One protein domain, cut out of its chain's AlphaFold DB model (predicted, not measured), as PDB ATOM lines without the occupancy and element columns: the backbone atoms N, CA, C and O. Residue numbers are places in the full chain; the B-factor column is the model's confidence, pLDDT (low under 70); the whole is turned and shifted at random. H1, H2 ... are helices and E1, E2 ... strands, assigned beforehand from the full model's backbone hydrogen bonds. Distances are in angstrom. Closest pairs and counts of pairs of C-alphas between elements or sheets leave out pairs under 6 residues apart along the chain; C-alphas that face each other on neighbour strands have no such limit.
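AT A GLANCE: This is residues 42 to 208 of the 549 residues of an uncharacterized protein of Desulfovibrio magneticus str. Maddingley MBC34 (UniProt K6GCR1). One twisted sheet of six strands has three helices, H1, H2 and H3, over one face and the helix H4 over the opposite face. A long loop, residues 71 to 96, reaches out beyond the ends of E1 and E2 and lengthens the whole. The printed part has 167 residues, with four named helices and six named strands in the order H1 E1 H2 E2 H3 E3 E4 E5 E6 H4; the mixed sheet runs E3 E2 E1 E4 E5 E6. The class is mixed, helices and strands, with 78 residues, under half, in named elements. The whole is compact, with a radius of gyration of the C-alphas of 15.6 A and spans of 50 by 33 by 31 A, only just elongated.

IN THESE COORDINATES: In the sheet, E1 is residues 60 to 70, 24.0 A long, and bends by 103 degrees at residue 67; E2 is residues 111 to 121, 23.9 A, and bends by 66 degrees at residue 118. E3 is residues 140 to 143, 10.3 A; E4 159 to 163, 13.3 A; E5 169 to 174, 16.8 A; E6 189 to 195, 19.9 A. H1 is residues 47 to 54, 10.3 A, from C-alpha 47 at (205.343, 200.315, 203.632). H2 is residues 97 to 106, 14.0 A; H3 125 to 130, 8.7 A; H4 199 to 208, 14.4 A, ending with C-alpha 208 at (200.048, 196.319, 183.840).

HOW THE PARTS SIT: E2 is parallel to E1 at 9 degrees, with N 64 and O 115 2.8 A apart, and to E3 at 5 degrees, with N 116 and O 140 2.8 A apart. E1, H2, E2 and E2, H3, E3 are strand-helix-strand units, parallel neighbour strands with a helix between, each with a right-handed crossover. E1 and E4 are antiparallel at 166 degrees, with N 63 and O 161 2.9 A apart. E4, E5 and E6 form a meander, each strand the antiparallel neighbour of the one before, in two hairpins; N 162 and O 170 are 2.9 A apart, N 171 and O 193 3.0 A. H1, H2 and H3 are on the same face; H1 and H2 touch at a shallow tilt of 19 degrees, the same way, the closest C-alphas being those of Leu 50 and Arg 104, 6.1 A. H4, on the opposite face, is over E4 and E5 at a height of 8.7 A; its closest C-alpha to E5 is Tyr 201, 6.0 A from that of Thr 171. Every O i to N i+4 pair in H1, H2, H3 and H4 is within hydrogen-bond range.

THE WHOLE: The C-alphas farthest apart, those of Ala 81 and Val 166, are 50.9 A apart. The printed part has no cut. The links E1 to H2, E3 to E4 and E5 to E6 are long. The mean pLDDT of the printed part is 75.8; residues under 70 include 72 to 95, 146 to 153 and 177 to 187.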
ATOM      1  N   ARG A  42     203.778 205.088 208.266       65.94
ATOM      2  CA  ARG A  42     203.042 204.020 208.961       65.94
ATOM      3  C   ARG A  42     201.657 203.777 208.370       65.94
ATOM      4  O   ARG A  42     201.145 202.667 208.472       65.94
ATOM      5  N   TYR A  43     201.065 204.792 207.744       68.50
ATOM      6  CA  TYR A  43     199.733 204.691 207.151       68.50
ATOM      7  C   TYR A  43     199.763 204.341 205.665       68.50
ATOM      8  O   TYR A  43     198.710 204.106 205.082       68.50
ATOM      9  N   ASN A  44     200.943 204.262 205.044       74.94
ATOM     10  CA  ASN A  44     201.064 203.895 203.642       74.94
ATOM     11  C   ASN A  44     200.950 202.363 203.465       74.94
ATOM     12  O   ASN A  44     201.767 201.614 204.011       74.94
ATOM     13  N   PRO A  45     200.000 201.872 202.649       79.25
ATOM     14  CA  PRO A  45     199.762 200.441 202.467       79.25
ATOM     15  C   PRO A  45     200.910 199.688 201.787       79.25
ATOM     16  O   PRO A  45     200.918 198.459 201.839       79.25
ATOM     17  N   TRP A  46     201.877 200.383 201.180       82.94
ATOM     18  CA  TRP A  46     203.081 199.796 200.575       82.94
ATOM     19  C   TRP A  46     204.192 199.550 201.594       82.94
ATOM     20  O   TRP A  46     204.984 198.624 201.435       82.94
ATOM     21  N   ILE A  47     204.245 200.353 202.661       80.25
ATOM     22  CA  ILE A  47     205.343 200.315 203.632       80.25
ATOM     23  C   ILE A  47     205.347 199.002 204.401       80.25
ATOM     24  O   ILE A  47     206.408 198.414 204.592       80.25
ATOM     25  N   TRP A  48     204.177 198.511 204.808       79.25
ATOM     26  CA  TRP A  48     204.088 197.272 205.577       79.25
ATOM     27  C   TRP A  48     204.548 196.036 204.774       79.25
ATOM     28  O   TRP A  48     205.422 195.330 205.281       79.25
ATOM     29  N   PRO A  49     204.073 195.788 203.528       81.25
ATOM     30  CA  PRO A  49     204.604 194.706 202.693       81.25
ATOM     31  C   PRO A  49     206.121 194.799 202.492       81.25
ATOM     32  O   PRO A  49     206.839 193.826 202.707       81.25
ATOM     33  N   LEU A  50     206.635 195.991 202.174       84.94
ATOM     34  CA  LEU A  50     208.068 196.194 201.952       84.94
ATOM     35  C   LEU A  50     208.903 195.990 203.226       84.94
ATOM     36  O   LEU A  50     209.984 195.410 203.172       84.94
ATOM     37  N   ALA A  51     208.407 196.430 204.387       80.81
ATOM     38  CA  ALA A  51     209.059 196.210 205.677       80.81
ATOM     39  C   ALA A  51     209.186 194.719 206.005       80.81
ATOM     40  O   ALA A  51     210.213 194.280 206.522       80.81
ATOM     41  N   ARG A  52     208.142 193.946 205.698       79.00
ATOM     42  CA  ARG A  52     208.131 192.500 205.894       79.00
ATOM     43  C   ARG A  52     209.178 191.809 205.022       79.00
ATOM     44  O   ARG A  52     209.866 190.915 205.508       79.00
ATOM     45  N   PHE A  53     209.314 192.233 203.770       80.56
ATOM     46  CA  PHE A  53     210.257 191.632 202.822       80.56
ATOM     47  C   PHE A  53     211.704 192.003 203.146       80.56
ATOM     48  O   PHE A  53     212.577 191.142 203.142       80.56
ATOM     49  N   GLY A  54     211.952 193.253 203.549       73.31
ATOM     50  CA  GLY A  54     213.278 193.698 203.987       73.31
ATOM     51  C   GLY A  54     213.822 192.954 205.217       73.31
ATOM     52  O   GLY A  54     215.020 193.003 205.473       73.31
ATOM     53  N   GLY A  55     212.967 192.252 205.973       67.88
ATOM     54  CA  GLY A  55     213.354 191.442 207.132       67.88
ATOM     55  C   GLY A  55     213.608 189.958 206.841       67.88
ATOM     56  O   GLY A  55     213.855 189.204 207.783       67.88
ATOM     57  N   LYS A  56     213.508 189.514 205.582       74.00
ATOM     58  CA  LYS A  56     213.606 188.101 205.198       74.00
ATOM     59  C   LYS A  56     214.581 187.897 204.036       74.00
ATOM     60  O   LYS A  56     214.617 188.687 203.095       74.00
ATOM     61  N   LEU A  57     215.322 186.791 204.073       73.56
ATOM     62  CA  LEU A  57     216.046 186.297 202.901       73.56
ATOM     63  C   LEU A  57     215.029 185.724 201.910       73.56
ATOM     64  O   LEU A  57     214.185 184.917 202.298       73.56
ATOM     65  N   GLY A  58     215.115 186.131 200.650       77.12
ATOM     66  CA  GLY A  58     214.158 185.740 199.621       77.12
ATOM     67  C   GLY A  58     214.485 186.370 198.277       77.12
ATOM     68  O   GLY A  58     215.413 187.174 198.176       77.12
ATOM     69  N   GLN A  59     213.732 185.965 197.262       80.50
ATOM     70  CA  GLN A  59     213.748 186.543 195.925       80.50
ATOM     71  C   GLN A  59     212.428 187.267 195.700       80.50
ATOM     72  O   GLN A  59     211.372 186.663 195.829       80.50
ATOM     73  N   TYR A  60     212.482 188.559 195.404       87.00
ATOM     74  CA  TYR A  60     211.296 189.413 195.403       87.00
ATOM     75  C   TYR A  60     210.983 189.943 194.007       87.00
ATOM     76  O   TYR A  60     211.896 190.265 193.245       87.00
ATOM     77  N   ALA A  61     209.703 190.131 193.694       89.06
ATOM     78  CA  ALA A  61     209.283 190.886 192.516       89.06
ATOM     79  C   ALA A  61     208.418 192.079 192.925       89.06
ATOM     80  O   ALA A  61     207.433 191.929 193.649       89.06
ATOM     81  N   VAL A  62     208.779 193.269 192.442       90.00
ATOM     82  CA  VAL A  62     208.069 194.521 192.720       90.00
ATOM     83  C   VAL A  62     207.639 195.162 191.407       90.00
ATOM     84  O   VAL A  62     208.467 195.494 190.558       90.00
ATOM     85  N   ASN A  63     206.337 195.382 191.256       89.12
ATOM     86  CA  ASN A  63     205.755 196.060 190.104       89.12
ATOM     87  C   ASN A  63     204.947 197.265 190.577       89.12
ATOM     88  O   ASN A  63     204.033 197.129 191.387       89.12
ATOM     89  N   ILE A  64     205.279 198.451 190.073       87.12
ATOM     90  CA  ILE A  64     204.583 199.687 190.415       87.12
ATOM     91  C   ILE A  64     204.093 200.363 189.146       87.12
ATOM     92  O   ILE A  64     204.862 200.655 188.232       87.12
ATOM     93  N   HIS A  65     202.796 200.625 189.118       83.38
ATOM     94  CA  HIS A  65     202.066 201.188 187.998       83.38
ATOM     95  C   HIS A  65     201.250 202.359 188.516       83.38
ATOM     96  O   HIS A  65     200.436 202.191 189.420       83.38
ATOM     97  N   MET A  66     201.478 203.560 187.997       80.12
ATOM     98  CA  MET A  66     200.799 204.748 188.510       80.12
ATOM     99  C   MET A  66     200.619 205.824 187.451       80.12
ATOM    100  O   MET A  66     201.383 205.916 186.495       80.12
ATOM    101  N   GLY A  67     199.651 206.710 187.662       74.31
ATOM    102  CA  GLY A  67     199.493 207.879 186.798       74.31
ATOM    103  C   GLY A  67     200.610 208.904 187.005       74.31
ATOM    104  O   GLY A  67     201.076 209.511 186.043       74.31
ATOM    105  N   PHE A  68     201.061 209.077 188.252       76.12
ATOM    106  CA  PHE A  68     202.002 210.132 188.615       76.12
ATOM    107  C   PHE A  68     203.151 209.634 189.492       76.12
ATOM    108  O   PHE A  68     202.894 209.017 190.525       76.12
ATOM    109  N   CYS A  69     204.389 209.985 189.134       78.06
ATOM    110  CA  CYS A  69     205.574 209.751 189.961       78.06
ATOM    111  C   CYS A  69     206.297 211.074 190.235       78.06
ATOM    112  O   CYS A  69     206.918 211.633 189.336       78.06
ATOM    113  N   ASN A  70     206.215 211.585 191.464       72.94
ATOM    114  CA  ASN A  70     206.954 212.779 191.867       72.94
ATOM    115  C   ASN A  70     207.829 212.507 193.090       72.94
ATOM    116  O   ASN A  70     207.327 212.099 194.135       72.94
ATOM    117  N   VAL A  71     209.119 212.807 192.976       70.06
ATOM    118  CA  VAL A  71     210.087 212.738 194.083       70.06
ATOM    119  C   VAL A  71     210.507 214.149 194.480       70.06
ATOM    120  O   VAL A  71     210.410 215.066 193.660       70.06
ATOM    121  N   ASP A  72     210.974 214.336 195.717       60.28
ATOM    122  CA  ASP A  72     211.432 215.642 196.221       60.28
ATOM    123  C   ASP A  72     210.352 216.740 196.204       60.28
ATOM    124  O   ASP A  72     210.661 217.926 196.268       60.28
ATOM    125  N   TYR A  73     209.077 216.358 196.107       56.03
ATOM    126  CA  TYR A  73     207.978 217.282 195.848       56.03
ATOM    127  C   TYR A  73     207.180 217.562 197.121       56.03
ATOM    128  O   TYR A  73     206.201 216.879 197.391       56.03
ATOM    129  N   PHE A  74     207.550 218.555 197.923       51.84
ATOM    130  CA  PHE A  74     206.737 218.929 199.085       51.84
ATOM    131  C   PHE A  74     205.714 220.014 198.707       51.84
ATOM    132  O   PHE A  74     206.072 221.040 198.148       51.84
ATOM    133  N   CYS A  75     204.429 219.812 199.000       49.16
ATOM    134  CA  CYS A  75     203.422 220.869 198.915       49.16
ATOM    135  C   CYS A  75     203.350 221.548 200.276       49.16
ATOM    136  O   CYS A  75     202.434 221.279 201.051       49.16
ATOM    137  N   GLU A  76     204.295 222.436 200.571       50.00
ATOM    138  CA  GLU A  76     203.941 223.550 201.443       50.00
ATOM    139  C   GLU A  76     203.214 224.552 200.552       50.00
ATOM    140  O   GLU A  76     203.756 225.029 199.551       50.00
ATOM    141  N   VAL A  77     201.930 224.759 200.826       48.62
ATOM    142  CA  VAL A  77     201.163 225.770 200.112       48.62
ATOM    143  C   VAL A  77     201.679 227.117 200.614       48.62
ATOM    144  O   VAL A  77     201.488 227.445 201.778       48.62
ATOM    145  N   ALA A  78     202.337 227.888 199.752       47.41
ATOM    146  CA  ALA A  78     203.007 229.131 200.131       47.41
ATOM    147  C   ALA A  78     202.030 230.224 200.614       47.41
ATOM    148  O   ALA A  78     202.447 231.186 201.254       47.41
ATOM    149  N   THR A  79     200.731 230.098 200.298       49.44
ATOM    150  CA  THR A  79     199.683 231.057 200.686       49.44
ATOM    151  C   THR A  79     198.322 230.398 200.933       49.44
ATOM    152  O   THR A  79     197.956 229.419 200.282       49.44
ATOM    153  N   SER A  80     197.500 230.991 201.805       44.47
ATOM    154  CA  SER A  80     196.167 230.485 202.202       44.47
ATOM    155  C   SER A  80     195.179 230.371 201.050       44.47
ATOM    156  O   SER A  80     194.250 229.560 201.087       44.47
ATOM    157  N   ALA A  81     195.432 231.102 199.968       47.06
ATOM    158  CA  ALA A  81     194.661 231.045 198.738       47.06
ATOM    159  C   ALA A  81     194.872 229.748 197.927       47.06
ATOM    160  O   ALA A  81     193.982 229.377 197.163       47.06
ATOM    161  N   GLY A  82     195.956 228.985 198.141       44.78
ATOM    162  CA  GLY A  82     196.118 227.643 197.554       44.78
ATOM    163  C   GLY A  82     196.801 227.541 196.198       44.78
ATOM    164  O   GLY A  82     196.675 226.502 195.561       44.78
ATOM    165  N   GLY A  83     197.469 228.594 195.727       46.84
ATOM    166  CA  GLY A  83     197.961 228.643 194.344       46.84
ATOM    167  C   GLY A  83     199.424 228.247 194.143       46.84
ATOM    168  O   GLY A  83     199.770 227.702 193.097       46.84
ATOM    169  N   GLU A  84     200.291 228.514 195.119       50.03
ATOM    170  CA  GLU A  84     201.739 228.375 194.949       50.03
ATOM    171  C   GLU A  84     202.292 227.294 195.878       50.03
ATOM    172  O   GLU A  84     201.950 227.230 197.057       50.03
ATOM    173  N   LEU A  85     203.098 226.400 195.312       53.72
ATOM    174  CA  LEU A  85     203.663 225.240 195.993       53.72
ATOM    175  C   LEU A  85     205.166 225.462 196.132       53.72
ATOM    176  O   LEU A  85     205.823 225.733 195.125       53.72
ATOM    177  N   VAL A  86     205.706 225.311 197.342       54.97
ATOM    178  CA  VAL A  86     207.149 225.424 197.592       54.97
ATOM    179  C   VAL A  86     207.864 224.187 197.041       54.97
ATOM    180  O   VAL A  86     207.882 223.137 197.669       54.97
ATOM    181  N   LYS A  87     208.463 224.299 195.853       54.09
ATOM    182  CA  LYS A  87     209.130 223.177 195.154       54.09
ATOM    183  C   LYS A  87     210.645 223.138 195.360       54.09
ATOM    184  O   LYS A  87     211.307 222.229 194.866       54.09
ATOM    185  N   ASP A  88     211.183 224.116 196.078       55.09
ATOM    186  CA  ASP A  88     212.616 224.420 196.062       55.09
ATOM    187  C   ASP A  88     213.378 223.704 197.190       55.09
ATOM    188  O   ASP A  88     214.609 223.697 197.223       55.09
ATOM    189  N   VAL A  89     212.653 223.072 198.120       57.75
ATOM    190  CA  VAL A  89     213.224 222.361 199.268       57.75
ATOM    191  C   VAL A  89     213.272 220.865 198.982       57.75
ATOM    192  O   VAL A  89     212.267 220.159 199.054       57.75
ATOM    193  N   ARG A  90     214.478 220.360 198.715       61.16
ATOM    194  CA  ARG A  90     214.722 218.925 198.554       61.16
ATOM    195  C   ARG A  90     214.563 218.198 199.896       61.16
ATOM    196  O   ARG A  90     215.137 218.628 200.897       61.16
ATOM    197  N   ARG A  91     213.807 217.095 199.930       61.88
ATOM    198  CA  ARG A  91     213.527 216.324 201.159       61.88
ATOM    199  C   ARG A  91     214.374 215.052 201.236       61.88
ATOM    200  O   ARG A  91     214.888 214.565 200.230       61.88
ATOM    201  N   THR A  92     214.539 214.524 202.447       63.00
ATOM    202  CA  THR A  92     215.247 213.260 202.710       63.00
ATOM    203  C   THR A  92     214.254 212.110 202.895       63.00
ATOM    204  O   THR A  92     213.056 212.344 203.012       63.00
ATOM    205  N   ALA A  93     214.734 210.862 202.956       62.41
ATOM    206  CA  ALA A  93     213.878 209.701 203.229       62.41
ATOM    207  C   ALA A  93     213.165 209.761 204.594       62.41
ATOM    208  O   ALA A  93     212.129 209.130 204.746       62.41
ATOM    209  N   ALA A  94     213.680 210.529 205.560       63.91
ATOM    210  CA  ALA A  94     213.035 210.702 206.862       63.91
ATOM    211  C   ALA A  94     211.757 211.561 206.794       63.91
ATOM    212  O   ALA A  94     210.903 211.450 207.668       63.91
ATOM    213  N   ASP A  95     211.618 212.387 205.749       64.12
ATOM    214  CA  ASP A  95     210.562 213.403 205.634       64.12
ATOM    215  C   ASP A  95     209.696 213.250 204.364       64.12
ATOM    216  O   ASP A  95     208.827 214.087 204.081       64.12
ATOM    217  N   ASP A  96     209.953 212.205 203.571       71.12
ATOM    218  CA  ASP A  96     209.309 211.923 202.290       71.12
ATOM    219  C   ASP A  96     208.982 210.428 202.166       71.12
ATOM    220  O   ASP A  96     209.859 209.599 201.913       71.12
ATOM    221  N   VAL A  97     207.693 210.085 202.271       73.50
ATOM    222  CA  VAL A  97     207.227 208.692 202.182       73.50
ATOM    223  C   VAL A  97     207.528 208.070 200.817       73.50
ATOM    224  O   VAL A  97     207.751 206.868 200.736       73.50
ATOM    225  N   THR A  98     207.584 208.853 199.734       76.75
ATOM    226  CA  THR A  98     207.979 208.318 198.421       76.75
ATOM    227  C   THR A  98     209.437 207.877 198.449       76.75
ATOM    228  O   THR A  98     209.752 206.773 198.005       76.75
ATOM    229  N   ARG A  99     210.326 208.688 199.034       78.44
ATOM    230  CA  ARG A  99     211.727 208.298 199.242       78.44
ATOM    231  C   ARG A  99     211.864 207.124 200.199       78.44
ATOM    232  O   ARG A  99     212.714 206.277 199.959       78.44
ATOM    233  N   GLU A 100     211.036 207.043 201.235       80.44
ATOM    234  CA  GLU A 100     211.033 205.891 202.136       80.44
ATOM    235  C   GLU A 100     210.603 204.602 201.417       80.44
ATOM    236  O   GLU A 100     211.262 203.574 201.564       80.44
ATOM    237  N   VAL A 101     209.547 204.645 200.598       84.38
ATOM    238  CA  VAL A 101     209.117 203.496 199.782       84.38
ATOM    239  C   VAL A 101     210.240 203.056 198.843       84.38
ATOM    240  O   VAL A 101     210.582 201.875 198.824       84.38
ATOM    241  N   LEU A 102     210.847 203.991 198.105       85.81
ATOM    242  CA  LEU A 102     211.959 203.691 197.197       85.81
ATOM    243  C   LEU A 102     213.169 203.121 197.949       85.81
ATOM    244  O   LEU A 102     213.727 202.114 197.526       85.81
ATOM    245  N   ALA A 103     213.529 203.697 199.098       85.75
ATOM    246  CA  ALA A 103     214.620 203.197 199.928       85.75
ATOM    247  C   ALA A 103     214.345 201.780 200.450       85.75
ATOM    248  O   ALA A 103     215.252 200.955 200.490       85.75
ATOM    249  N   ARG A 104     213.096 201.462 200.816       87.38
ATOM    250  CA  ARG A 104     212.713 200.107 201.244       87.38
ATOM    251  C   ARG A 104     212.751 199.100 200.099       87.38
ATOM    252  O   ARG A 104     213.116 197.958 200.345       87.38
ATOM    253  N   ILE A 105     212.418 199.512 198.876       88.81
ATOM    254  CA  ILE A 105     212.592 198.678 197.677       88.81
ATOM    255  C   ILE A 105     214.081 198.418 197.425       88.81
ATOM    256  O   ILE A 105     214.471 197.273 197.216       88.81
ATOM    257  N   ASP A 106     214.917 199.456 197.486       88.25
ATOM    258  CA  ASP A 106     216.369 199.332 197.292       88.25
ATOM    259  C   ASP A 106     217.052 198.514 198.404       88.25
ATOM    260  O   ASP A 106     218.100 197.897 198.204       88.25
ATOM    261  N   ALA A 107     216.443 198.476 199.592       86.19
ATOM    262  CA  ALA A 107     216.924 197.701 200.726       86.19
ATOM    263  C   ALA A 107     216.669 196.188 200.602       86.19
ATOM    264  O   ALA A 107     217.322 195.432 201.325       86.19
ATOM    265  N   LEU A 108     215.779 195.738 199.708       85.44
ATOM    266  CA  LEU A 108     215.451 194.318 199.539       85.44
ATOM    267  C   LEU A 108     216.704 193.486 199.218       85.44
ATOM    268  O   LEU A 108     217.585 193.918 198.475       85.44
ATOM    269  N   ASP A 109     216.801 192.297 199.817       73.19
ATOM    270  CA  ASP A 109     218.019 191.475 199.774       73.19
ATOM    271  C   ASP A 109     218.328 190.961 198.357       73.19
ATOM    272  O   ASP A 109     219.427 191.178 197.842       73.19
ATOM    273  N   ARG A 110     217.338 190.347 197.687       78.81
ATOM    274  CA  ARG A 110     217.439 189.906 196.286       78.81
ATOM    275  C   ARG A 110     216.155 190.258 195.545       78.81
ATOM    276  O   ARG A 110     215.095 189.704 195.821       78.81
ATOM    277  N   LEU A 111     216.248 191.207 194.623       82.12
ATOM    278  CA  LEU A 111     215.128 191.634 193.792       82.12
ATOM    279  C   LEU A 111     215.271 190.996 192.407       82.12
ATOM    280  O   LEU A 111     216.177 191.352 191.656       82.12
ATOM    281  N   ASP A 112     214.389 190.053 192.093       82.81
ATOM    282  CA  ASP A 112     214.361 189.338 190.815       82.81
ATOM    283  C   ASP A 112     213.860 190.237 189.687       82.81
ATOM    284  O   ASP A 112     214.394 190.224 188.578       82.81
ATOM    285  N   ALA A 113     212.845 191.049 189.983       87.31
ATOM    286  CA  ALA A 113     212.287 192.003 189.040       87.31
ATOM    287  C   ALA A 113     211.841 193.284 189.749       87.31
ATOM    288  O   ALA A 113     211.135 193.243 190.758       87.31
ATOM    289  N   LEU A 114     212.207 194.426 189.166       91.06
ATOM    290  CA  LEU A 114     211.655 195.731 189.512       91.06
ATOM    291  C   LEU A 114     211.118 196.400 188.261       91.06
ATOM    292  O   LEU A 114     211.893 196.788 187.387       91.06
ATOM    293  N   THR A 115     209.804 196.573 188.200       90.19
ATOM    294  CA  THR A 115     209.165 197.369 187.154       90.19
ATOM    295  C   THR A 115     208.536 198.602 187.776       90.19
ATOM    296  O   THR A 115     207.714 198.493 188.681       90.19
ATOM    297  N   VAL A 116     208.878 199.783 187.267       88.75
ATOM    298  CA  VAL A 116     208.209 201.037 187.615       88.75
ATOM    299  C   VAL A 116     207.725 201.700 186.334       88.75
ATOM    300  O   VAL A 116     208.525 202.129 185.506       88.75
ATOM    301  N   ARG A 117     206.408 201.785 186.167       86.94
ATOM    302  CA  ARG A 117     205.761 202.485 185.054       86.94
ATOM    303  C   ARG A 117     204.955 203.647 185.590       86.94
ATOM    304  O   ARG A 117     204.106 203.459 186.467       86.94
ATOM    305  N   TYR A 118     205.193 204.832 185.050       82.12
ATOM    306  CA  TYR A 118     204.434 206.015 185.419       82.12
ATOM    307  C   TYR A 118     204.035 206.847 184.203       82.12
ATOM    308  O   TYR A 118     204.759 206.907 183.215       82.12
ATOM    309  N   GLY A 119     202.861 207.478 184.267       77.44
ATOM    310  CA  GLY A 119     202.371 208.335 183.184       77.44
ATOM    311  C   GLY A 119     203.199 209.613 183.053       77.44
ATOM    312  O   GLY A 119     203.859 209.835 182.041       77.44
ATOM    313  N   VAL A 120     203.197 210.438 184.101       75.81
ATOM    314  CA  VAL A 120     203.957 211.693 184.149       75.81
ATOM    315  C   VAL A 120     204.636 211.888 185.498       75.81
ATOM    316  O   VAL A 120     204.078 211.561 186.545       75.81
ATOM    317  N   GLY A 121     205.834 212.463 185.483       74.62
ATOM    318  CA  GLY A 121     206.535 212.833 186.704       74.62
ATOM    319  C   GLY A 121     207.309 214.139 186.605       74.62
ATOM    320  O   GLY A 121     207.475 214.713 185.530       74.62
ATOM    321  N   ASN A 122     207.796 214.609 187.753       74.62
ATOM    322  CA  ASN A 122     208.871 215.603 187.831       74.62
ATOM    323  C   ASN A 122     210.270 214.955 187.802       74.62
ATOM    324  O   ASN A 122     211.272 215.660 187.898       74.62
ATOM    325  N   VAL A 123     210.333 213.624 187.702       78.44
ATOM    326  CA  VAL A 123     211.551 212.817 187.728       78.44
ATOM    327  C   VAL A 123     211.674 212.031 186.426       78.44
ATOM    328  O   VAL A 123     210.698 211.441 185.966       78.44
ATOM    329  N   SER A 124     212.866 212.032 185.822       85.38
ATOM    330  CA  SER A 124     213.140 211.191 184.650       85.38
ATOM    331  C   SER A 124     213.378 209.734 185.067       85.38
ATOM    332  O   SER A 124     213.758 209.488 186.220       85.38
ATOM    333  N   PRO A 125     213.245 208.762 184.150       89.19
ATOM    334  CA  PRO A 125     213.563 207.366 184.442       89.19
ATOM    335  C   PRO A 125     214.980 207.165 185.001       89.19
ATOM    336  O   PRO A 125     215.182 206.364 185.911       89.19
ATOM    337  N   GLU A 126     215.969 207.910 184.504       89.88
ATOM    338  CA  GLU A 126     217.364 207.869 184.965       89.88
ATOM    339  C   GLU A 126     217.518 208.469 186.362       89.88
ATOM    340  O   GLU A 126     218.219 207.904 187.202       89.88
ATOM    341  N   ALA A 127     216.848 209.591 186.629       87.31
ATOM    342  CA  ALA A 127     216.864 210.212 187.946       87.31
ATOM    343  C   ALA A 127     216.185 209.314 188.990       87.31
ATOM    344  O   ALA A 127     216.700 209.180 190.097       87.31
ATOM    345  N   LEU A 128     215.084 208.644 188.632       87.44
ATOM    346  CA  LEU A 128     214.429 207.666 189.500       87.44
ATOM    347  C   LEU A 128     215.317 206.435 189.721       87.44
ATOM    348  O   LEU A 128     215.440 205.964 190.849       87.44
ATOM    349  N   ARG A 129     216.006 205.962 188.675       90.94
ATOM    350  CA  ARG A 129     216.995 204.880 188.778       90.94
ATOM    351  C   ARG A 129     218.114 205.217 189.758       90.94
ATOM    352  O   ARG A 129     218.514 204.363 190.539       90.94
ATOM    353  N   ALA A 130     218.596 206.458 189.754       89.19
ATOM    354  CA  ALA A 130     219.644 206.910 190.669       89.19
ATOM    355  C   ALA A 130     219.204 206.934 192.147       89.19
ATOM    356  O   ALA A 130     220.054 206.931 193.035       89.19
ATOM    357  N   LEU A 131     217.894 206.936 192.427       86.31
ATOM    358  CA  LEU A 131     217.350 206.801 193.785       86.31
ATOM    359  C   LEU A 131     217.308 205.347 194.280       86.31
ATOM    360  O   LEU A 131     216.974 205.119 195.440       86.31
ATOM    361  N   LEU A 132     217.646 204.391 193.413       88.75
ATOM    362  CA  LEU A 132     217.666 202.954 193.663       88.75
ATOM    363  C   LEU A 132     219.078 202.413 193.350       88.75
ATOM    364  O   LEU A 132     219.271 201.728 192.349       88.75
ATOM    365  N   PRO A 133     220.125 202.785 194.106       83.88
ATOM    366  CA  PRO A 133     221.505 202.465 193.738       83.88
ATOM    367  C   PRO A 133     221.817 200.962 193.695       83.88
ATOM    368  O   PRO A 133     222.694 200.558 192.930       83.88
ATOM    369  N   ARG A 134     221.128 200.125 194.481       85.69
ATOM    370  CA  ARG A 134     221.317 198.667 194.472       85.69
ATOM    371  C   ARG A 134     220.465 198.001 193.400       85.69
ATOM    372  O   ARG A 134     220.968 197.157 192.663       85.69
ATOM    373  N   THR A 135     219.188 198.364 193.312       83.88
ATOM    374  CA  THR A 135     218.212 197.653 192.465       83.88
ATOM    375  C   THR A 135     217.946 198.334 191.126       83.88
ATOM    376  O   THR A 135     217.441 197.719 190.191       83.88
ATOM    377  N   GLY A 136     218.319 199.603 190.986       79.25
ATOM    378  CA  GLY A 136     218.066 200.421 189.804       79.25
ATOM    379  C   GLY A 136     218.771 199.912 188.549       79.25
ATOM    380  O   GLY A 136     218.257 200.097 187.446       79.25
ATOM    381  N   ALA A 137     219.910 199.227 188.696       80.31
ATOM    382  CA  ALA A 137     220.644 198.646 187.571       80.31
ATOM    383  C   ALA A 137     219.834 197.565 186.830       80.31
ATOM    384  O   ALA A 137     219.916 197.479 185.607       80.31
ATOM    385  N   SER A 138     219.027 196.780 187.551       83.31
ATOM    386  CA  SER A 138     218.133 195.761 186.984       83.31
ATOM    387  C   SER A 138     216.692 196.257 186.795       83.31
ATOM    388  O   SER A 138     215.861 195.536 186.242       83.31
ATOM    389  N   ALA A 139     216.383 197.486 187.217       89.31
ATOM    390  CA  ALA A 139     215.035 198.032 187.170       89.31
ATOM    391  C   ALA A 139     214.601 198.450 185.757       89.31
ATOM    392  O   ALA A 139     215.233 199.285 185.089       89.31
ATOM    393  N   ARG A 140     213.429 197.959 185.349       91.31
ATOM    394  CA  ARG A 140     212.683 198.448 184.191       91.31
ATOM    395  C   ARG A 140     211.866 199.668 184.606       91.31
ATOM    396  O   ARG A 140     210.803 199.531 185.204       91.31
ATOM    397  N   ILE A 141     212.366 200.858 184.283       90.44
ATOM    398  CA  ILE A 141     211.706 202.132 184.594       90.44
ATOM    399  C   ILE A 141     211.259 202.789 183.293       90.44
ATOM    400  O   ILE A 141     212.085 203.019 182.410       90.44
ATOM    401  N   GLU A 142     209.965 203.074 183.180       88.38
ATOM    402  CA  GLU A 142     209.345 203.601 181.965       88.38
ATOM    403  C   GLU A 142     208.413 204.774 182.299       88.38
ATOM    404  O   GLU A 142     207.542 204.662 183.165       88.38
ATOM    405  N   GLU A 143     208.578 205.885 181.579       86.56
ATOM    406  CA  GLU A 143     207.666 207.032 181.605       86.56
ATOM    407  C   GLU A 143     206.822 207.042 180.321       86.56
ATOM    408  O   GLU A 143     207.361 206.910 179.219       86.56
ATOM    409  N   GLY A 144     205.501 207.189 180.452       77.94
ATOM    410  CA  GLY A 144     204.571 207.215 179.315       77.94
ATOM    411  C   GLY A 144     204.536 208.541 178.545       77.94
ATOM    412  O   GLY A 144     204.224 208.578 177.351       77.94
ATOM    413  N   ARG A 145     204.920 209.649 179.188       72.25
ATOM    414  CA  ARG A 145     204.877 210.988 178.593       72.25
ATOM    415  C   ARG A 145     205.825 211.139 177.397       72.25
ATOM    416  O   ARG A 145     207.043 211.059 177.528       72.25
ATOM    417  N   ARG A 146     205.282 211.542 176.239       60.44
ATOM    418  CA  ARG A 146     206.062 212.018 175.075       60.44
ATOM    419  C   ARG A 146     205.607 213.412 174.654       60.44
ATOM    420  O   ARG A 146     204.451 213.606 174.296       60.44
ATOM    421  N   HIS A 147     206.503 214.402 174.684       54.97
ATOM    422  CA  HIS A 147     206.237 215.778 174.214       54.97
ATOM    423  C   HIS A 147     204.955 216.424 174.785       54.97
ATOM    424  O   HIS A 147     204.212 217.097 174.073       54.97
ATOM    425  N   GLY A 148     204.659 216.195 176.071       57.19
ATOM    426  CA  GLY A 148     203.447 216.731 176.709       57.19
ATOM    427  C   GLY A 148     202.150 216.000 176.348       57.19
ATOM    428  O   GLY A 148     201.083 216.446 176.760       57.19
ATOM    429  N   ARG A 149     202.231 214.887 175.613       59.16
ATOM    430  CA  ARG A 149     201.104 214.005 175.312       59.16
ATOM    431  C   ARG A 149     201.229 212.699 176.078       59.16
ATOM    432  O   ARG A 149     202.330 212.193 176.292       59.16
ATOM    433  N   TRP A 150     200.060 212.204 176.448       64.56
ATOM    434  CA  TRP A 150     199.870 210.941 177.131       64.56
ATOM    435  C   TRP A 150     200.085 209.777 176.116       64.56
ATOM    436  O   TRP A 150     199.484 209.815 175.035       64.56
ATOM    437  N   GLY A 151     200.998 208.828 176.381       65.50
ATOM    438  CA  GLY A 151     201.252 207.595 175.617       65.50
ATOM    439  C   GLY A 151     201.749 206.395 176.455       65.50
ATOM    440  O   GLY A 151     202.042 206.504 177.638       65.50
ATOM    441  N   ASN A 152     201.849 205.204 175.847       68.44
ATOM    442  CA  ASN A 152     202.251 203.990 176.575       68.44
ATOM    443  C   ASN A 152     203.667 204.094 177.188       68.44
ATOM    444  O   ASN A 152     204.558 204.646 176.532       68.44
ATOM    445  N   PRO A 153     203.911 203.507 178.380       61.62
ATOM    446  CA  PRO A 153     203.048 202.548 179.078       61.62
ATOM    447  C   PRO A 153     202.153 203.191 180.154       61.62
ATOM    448  O   PRO A 153     202.444 203.171 181.352       61.62
ATOM    449  N   GLU A 154     201.037 203.765 179.725       72.38
ATOM    450  CA  GLU A 154     200.209 204.643 180.533       72.38
ATOM    451  C   GLU A 154     199.028 203.940 181.167       72.38
ATOM    452  O   GLU A 154     198.301 203.167 180.540       72.38
ATOM    453  N   THR A 155     198.796 204.283 182.426       73.44
ATOM    454  CA  THR A 155     197.733 203.703 183.223       73.44
ATOM    455  C   THR A 155     197.237 204.720 184.239       73.44
ATOM    456  O   THR A 155     198.012 205.402 184.908       73.44
ATOM    457  N   HIS A 156     195.919 204.821 184.350       74.56
ATOM    458  CA  HIS A 156     195.252 205.443 185.484       74.56
ATOM    459  C   HIS A 156     194.986 204.426 186.603       74.56
ATOM    460  O   HIS A 156     194.547 204.799 187.691       74.56
ATOM    461  N   ALA A 157     195.257 203.137 186.372       76.81
ATOM    462  CA  ALA A 157     195.414 202.165 187.443       76.81
ATOM    463  C   ALA A 157     196.660 202.486 188.264       76.81
ATOM    464  O   ALA A 157     197.751 202.704 187.736       76.81
ATOM    465  N   LYS A 158     196.442 202.531 189.571       80.50
ATOM    466  CA  LYS A 158     197.411 202.864 190.601       80.50
ATOM    467  C   LYS A 158     197.614 201.618 191.431       80.50
ATOM    468  O   LYS A 158     196.826 201.319 192.329       80.50
ATOM    469  N   VAL A 159     198.605 200.853 191.016       83.56
ATOM    470  CA  VAL A 159     198.800 199.484 191.447       83.56
ATOM    471  C   VAL A 159     200.228 199.324 191.922       83.56
ATOM    472  O   VAL A 159     201.176 199.635 191.204       83.56
ATOM    473  N   PHE A 160     200.374 198.820 193.136       87.81
ATOM    474  CA  PHE A 160     201.640 198.317 193.644       87.81
ATOM    475  C   PHE A 160     201.477 196.828 193.885       87.81
ATOM    476  O   PHE A 160     200.519 196.414 194.537       87.81
ATOM    477  N   GLN A 161     202.401 196.040 193.362       90.25
ATOM    478  CA  GLN A 161     202.395 194.602 193.517       90.25
ATOM    479  C   GLN A 161     203.741 194.130 194.043       90.25
ATOM    480  O   GLN A 161     204.785 194.569 193.561       90.25
ATOM    481  N   CYS A 162     203.696 193.235 195.021       88.75
ATOM    482  CA  CYS A 162     204.864 192.671 195.681       88.75
ATOM    483  C   CYS A 162     204.668 191.158 195.800       88.75
ATOM    484  O   CYS A 162     203.634 190.733 196.309       88.75
ATOM    485  N   ASP A 163     205.636 190.375 195.344       87.88
ATOM    486  CA  ASP A 163     205.709 188.921 195.535       87.88
ATOM    487  C   ASP A 163     206.896 188.605 196.450       87.88
ATOM    488  O   ASP A 163     207.988 189.147 196.239       87.88
ATOM    489  N   ASP A 164     206.666 187.781 197.476       82.75
ATOM    490  CA  ASP A 164     207.697 187.348 198.421       82.75
ATOM    491  C   ASP A 164     208.610 186.222 197.891       82.75
ATOM    492  O   ASP A 164     209.595 185.873 198.547       82.75
ATOM    493  N   GLY A 165     208.278 185.655 196.725       78.56
ATOM    494  CA  GLY A 165     208.991 184.559 196.061       78.56
ATOM    495  C   GLY A 165     208.771 183.183 196.688       78.56
ATOM    496  O   GLY A 165     209.346 182.197 196.226       78.56
ATOM    497  N   VAL A 166     207.963 183.100 197.745       78.81
ATOM    498  CA  VAL A 166     207.687 181.878 198.516       78.81
ATOM    499  C   VAL A 166     206.194 181.524 198.480       78.81
ATOM    500  O   VAL A 166     205.848 180.351 198.635       78.81
ATOM    501  N   GLY A 167     205.318 182.499 198.216       82.19
ATOM    502  CA  GLY A 167     203.883 182.311 197.990       82.19
ATOM    503  C   GLY A 167     202.974 183.399 198.578       82.19
ATOM    504  O   GLY A 167     201.761 183.216 198.564       82.19
ATOM    505  N   GLU A 168     203.507 184.500 199.118       88.31
ATOM    506  CA  GLU A 168     202.718 185.648 199.589       88.31
ATOM    507  C   GLU A 168     202.689 186.754 198.524       88.31
ATOM    508  O   GLU A 168     203.713 187.350 198.178       88.31
ATOM    509  N   TYR A 169     201.486 187.096 198.061       90.81
ATOM    510  CA  TYR A 169     201.267 188.119 197.044       90.81
ATOM    511  C   TYR A 169     200.511 189.305 197.626       90.81
ATOM    512  O   TYR A 169     199.463 189.161 198.257       90.81
ATOM    513  N   TYR A 170     201.026 190.502 197.370       90.38
ATOM    514  CA  TYR A 170     200.426 191.758 197.792       90.38
ATOM    515  C   TYR A 170     200.026 192.548 196.564       90.38
ATOM    516  O   TYR A 170     200.858 192.798 195.695       90.38
ATOM    517  N   THR A 171     198.779 193.003 196.528       91.00
ATOM    518  CA  THR A 171     198.321 193.980 195.540       91.00
ATOM    519  C   THR A 171     197.679 195.147 196.263       91.00
ATOM    520  O   THR A 171     196.723 194.968 197.008       91.00
ATOM    521  N   VAL A 172     198.177 196.356 196.040       87.62
ATOM    522  CA  VAL A 172     197.525 197.583 196.494       87.62
ATOM    523  C   VAL A 172     196.892 198.274 195.304       87.62
ATOM    524  O   VAL A 172     197.584 198.571 194.338       87.62
ATOM    525  N   HIS A 173     195.592 198.534 195.403       85.44
ATOM    526  CA  HIS A 173     194.753 199.167 194.385       85.44
ATOM    527  C   HIS A 173     193.998 200.348 194.992       85.44
ATOM    528  O   HIS A 173     193.692 200.359 196.181       85.44
ATOM    529  N   GLY A 174     193.658 201.343 194.182       76.06
ATOM    530  CA  GLY A 174     192.843 202.478 194.603       76.06
ATOM    531  C   GLY A 174     193.389 203.783 194.055       76.06
ATOM    532  O   GLY A 174     193.804 203.855 192.903       76.06
ATOM    533  N   SER A 175     193.376 204.843 194.864       68.06
ATOM    534  CA  SER A 175     193.752 206.184 194.399       68.06
ATOM    535  C   SER A 175     195.187 206.628 194.714       68.06
ATOM    536  O   SER A 175     195.503 207.798 194.518       68.06
ATOM    537  N   LEU A 176     196.098 205.728 195.089       70.25
ATOM    538  CA  LEU A 176     197.458 206.082 195.540       70.25
ATOM    539  C   LEU A 176     198.487 206.321 194.422       70.25
ATOM    540  O   LEU A 176     198.629 205.512 193.519       70.25
ATOM    541  N   ASN A 177     199.271 207.396 194.504       69.31
ATOM    542  CA  ASN A 177     200.418 207.635 193.610       69.31
ATOM    543  C   ASN A 177     201.735 207.642 194.415       69.31
ATOM    544  O   ASN A 177     201.703 207.951 195.605       69.31
ATOM    545  N   LEU A 178     202.898 207.398 193.782       62.53
ATOM    546  CA  LEU A 178     204.193 207.781 194.381       62.53
ATOM    547  C   LEU A 178     204.384 209.280 194.181       62.53
ATOM    548  O   LEU A 178     204.966 209.732 193.200       62.53
ATOM    549  N   GLN A 179     203.861 210.071 195.098       57.72
ATOM    550  CA  GLN A 179     204.208 211.478 195.188       57.72
ATOM    551  C   GLN A 179     204.472 211.762 196.666       57.72
ATOM    552  O   GLN A 179     203.681 211.344 197.510       57.72
ATOM    553  N   THR A 180     205.546 212.487 196.995       44.84
ATOM    554  CA  THR A 180     205.872 212.943 198.369       44.84
ATOM    555  C   THR A 180     204.672 213.606 199.068       44.84
ATOM    556  O   THR A 180     204.576 213.621 200.284       44.84
ATOM    557  N   VAL A 181     203.752 214.131 198.263       44.75
ATOM    558  CA  VAL A 181     202.458 214.731 198.601       44.75
ATOM    559  C   VAL A 181     201.324 213.726 198.350       44.75
ATOM    560  O   VAL A 181     200.462 213.524 199.186       44.75
ATOM    561  N   GLY A 182     201.326 212.998 197.233       42.28
ATOM    562  CA  GLY A 182     200.251 212.085 196.804       42.28
ATOM    563  C   GLY A 182     200.245 210.660 197.373       42.28
ATOM    564  O   GLY A 182     199.434 209.860 196.906       42.28
ATOM    565  N   LEU A 183     201.037 210.362 198.403       43.00
ATOM    566  CA  LEU A 183     200.689 209.279 199.328       43.00
ATOM    567  C   LEU A 183     199.578 209.698 200.312       43.00
ATOM    568  O   LEU A 183     198.910 208.828 200.858       43.00
ATOM    569  N   THR A 184     199.294 211.004 200.443       41.59
ATOM    570  CA  THR A 184     198.172 211.540 201.249       41.59
ATOM    571  C   THR A 184     197.329 212.634 200.597       41.59
ATOM    572  O   THR A 184     196.225 212.893 201.057       41.59
ATOM    573  N   CYS A 185     197.764 213.246 199.496       43.41
ATOM    574  CA  CYS A 185     197.012 214.315 198.824       43.41
ATOM    575  C   CYS A 185     196.106 213.825 197.697       43.41
ATOM    576  O   CYS A 185     195.141 214.497 197.383       43.41
ATOM    577  N   LYS A 186     196.416 212.681 197.070       54.50
ATOM    578  CA  LYS A 186     195.636 212.131 195.943       54.50
ATOM    579  C   LYS A 186     195.069 210.743 196.196       54.50
ATOM    580  O   LYS A 186     194.371 210.226 195.339       54.50
ATOM    581  N   GLY A 187     195.385 210.100 197.311       56.41
ATOM    582  CA  GLY A 187     194.795 208.820 197.678       56.41
ATOM    583  C   GLY A 187     193.990 209.015 198.939       56.41
ATOM    584  O   GLY A 187     194.585 209.194 199.987       56.41
ATOM    585  N   ASN A 188     192.662 209.004 198.852       70.38
ATOM    586  CA  ASN A 188     191.802 209.086 200.039       70.38
ATOM    587  C   ASN A 188     191.240 207.735 200.452       70.38
ATOM    588  O   ASN A 188     190.802 207.585 201.588       70.38
ATOM    589  N   ASN A 189     191.338 206.749 199.560       79.88
ATOM    590  CA  ASN A 189     191.167 205.350 199.885       79.88
ATOM    591  C   ASN A 189     192.131 204.472 199.073       79.88
ATOM    592  O   ASN A 189     192.534 204.824 197.954       79.88
ATOM    593  N   ALA A 190     192.470 203.326 199.648       83.88
ATOM    594  CA  ALA A 190     193.146 202.235 198.977       83.88
ATOM    595  C   ALA A 190     192.762 200.900 199.601       83.88
ATOM    596  O   ALA A 190     192.483 200.809 200.794       83.88
ATOM    597  N   LEU A 191     192.816 199.864 198.780       89.62
ATOM    598  CA  LEU A 191     192.692 198.480 199.180       89.62
ATOM    599  C   LEU A 191     194.055 197.814 199.111       89.62
ATOM    600  O   LEU A 191     194.799 198.038 198.155       89.62
ATOM    601  N   ARG A 192     194.356 196.957 200.082       90.75
ATOM    602  CA  ARG A 192     195.457 195.999 199.998       90.75
ATOM    603  C   ARG A 192     194.884 194.594 200.032       90.75
ATOM    604  O   ARG A 192     194.262 194.209 201.012       90.75
ATOM    605  N   PHE A 193     195.135 193.842 198.976       92.69
ATOM    606  CA  PHE A 193     194.854 192.421 198.879       92.69
ATOM    607  C   PHE A 193     196.103 191.645 199.281       92.69
ATOM    608  O   PHE A 193     197.202 191.964 198.817       92.69
ATOM    609  N   VAL A 194     195.918 190.650 200.141       92.44
ATOM    610  CA  VAL A 194     196.935 189.665 200.510       92.44
ATOM    611  C   VAL A 194     196.429 188.304 200.062       92.44
ATOM    612  O   VAL A 194     195.339 187.890 200.465       92.44
ATOM    613  N   GLU A 195     197.204 187.618 199.231       92.56
ATOM    614  CA  GLU A 195     196.849 186.319 198.665       92.56
ATOM    615  C   GLU A 195     197.963 185.294 198.898       92.56
ATOM    616  O   GLU A 195     199.144 185.634 198.912       92.56
ATOM    617  N   ASP A 196     197.570 184.035 199.063       88.81
ATOM    618  CA  ASP A 196     198.434 182.845 199.086       88.81
ATOM    619  C   ASP A 196     198.559 182.178 197.703       88.81
ATOM    620  O   ASP A 196     199.409 181.320 197.472       88.81
ATOM    621  N   ALA A 197     197.703 182.582 196.765       89.31
ATOM    622  CA  ALA A 197     197.763 182.232 195.358       89.31
ATOM    623  C   ALA A 197     197.642 183.513 194.521       89.31
ATOM    624  O   ALA A 197     196.785 184.345 194.815       89.31
ATOM    625  N   PRO A 198     198.423 183.684 193.444       91.44
ATOM    626  CA  PRO A 198     198.530 184.962 192.745       91.44
ATOM    627  C   PRO A 198     197.369 185.213 191.775       91.44
ATOM    628  O   PRO A 198     197.592 185.652 190.654       91.44
ATOM    629  N   ASN A 199     196.125 184.908 192.135       93.25
ATOM    630  CA  ASN A 199     195.012 184.972 191.188       93.25
ATOM    631  C   ASN A 199     194.627 186.423 190.858       93.25
ATOM    632  O   ASN A 199     194.564 186.795 189.683       93.25
ATOM    633  N   LEU A 200     194.407 187.264 191.874       94.19
ATOM    634  CA  LEU A 200     194.123 188.689 191.688       94.19
ATOM    635  C   LEU A 200     195.402 189.440 191.328       94.19
ATOM    636  O   LEU A 200     195.378 190.259 190.408       94.19
ATOM    637  N   TYR A 201     196.530 189.088 191.948       93.75
ATOM    638  CA  TYR A 201     197.856 189.550 191.543       93.75
ATOM    639  C   TYR A 201     198.092 189.359 190.036       93.75
ATOM    640  O   TYR A 201     198.483 190.311 189.357       93.75
ATOM    641  N   ALA A 202     197.819 188.174 189.478       93.19
ATOM    642  CA  ALA A 202     198.009 187.896 188.056       93.19
ATOM    643  C   ALA A 202     197.088 188.745 187.174       93.19
ATOM    644  O   ALA A 202     197.526 189.221 186.130       93.19
ATOM    645  N   ALA A 203     195.844 188.996 187.593       93.56
ATOM    646  CA  ALA A 203     194.928 189.866 186.857       93.56
ATOM    647  C   ALA A 203     195.426 191.325 186.806       93.56
ATOM    648  O   ALA A 203     195.454 191.943 185.739       93.56
ATOM    649  N   PHE A 204     195.899 191.861 187.933       93.00
ATOM    650  CA  PHE A 204     196.504 193.195 187.986       93.00
ATOM    651  C   PHE A 204     197.851 193.267 187.247       93.00
ATOM    652  O   PHE A 204     198.141 194.272 186.594       93.00
ATOM    653  N   SER A 205     198.648 192.196 187.285       90.56
ATOM    654  CA  SER A 205     199.907 192.106 186.537       90.56
ATOM    655  C   SER A 205     199.649 192.069 185.027       90.56
ATOM    656  O   SER A 205     200.314 192.768 184.262       90.56
ATOM    657  N   ALA A 206     198.621 191.340 184.586       92.31
ATOM    658  CA  ALA A 206     198.173 191.329 183.196       92.31
ATOM    659  C   ALA A 206     197.696 192.715 182.737       92.31
ATOM    660  O   ALA A 206     198.082 193.163 181.661       92.31
ATOM    661  N   LEU A 207     196.945 193.448 183.569       90.94
ATOM    662  CA  LEU A 207     196.573 194.838 183.279       90.94
ATOM    663  C   LEU A 207     197.802 195.730 183.084       90.94
ATOM    664  O   LEU A 207     197.863 196.520 182.145       90.94
ATOM    665  N   ALA A 208     198.795 195.595 183.957       85.62
ATOM    666  CA  ALA A 208     200.048 196.319 183.840       85.62
ATOM    667  C   ALA A 208     200.798 195.998 182.538       85.62
ATOM    668  O   ALA A 208     201.375 196.899 181.918       85.62
TER     669      ALA A 208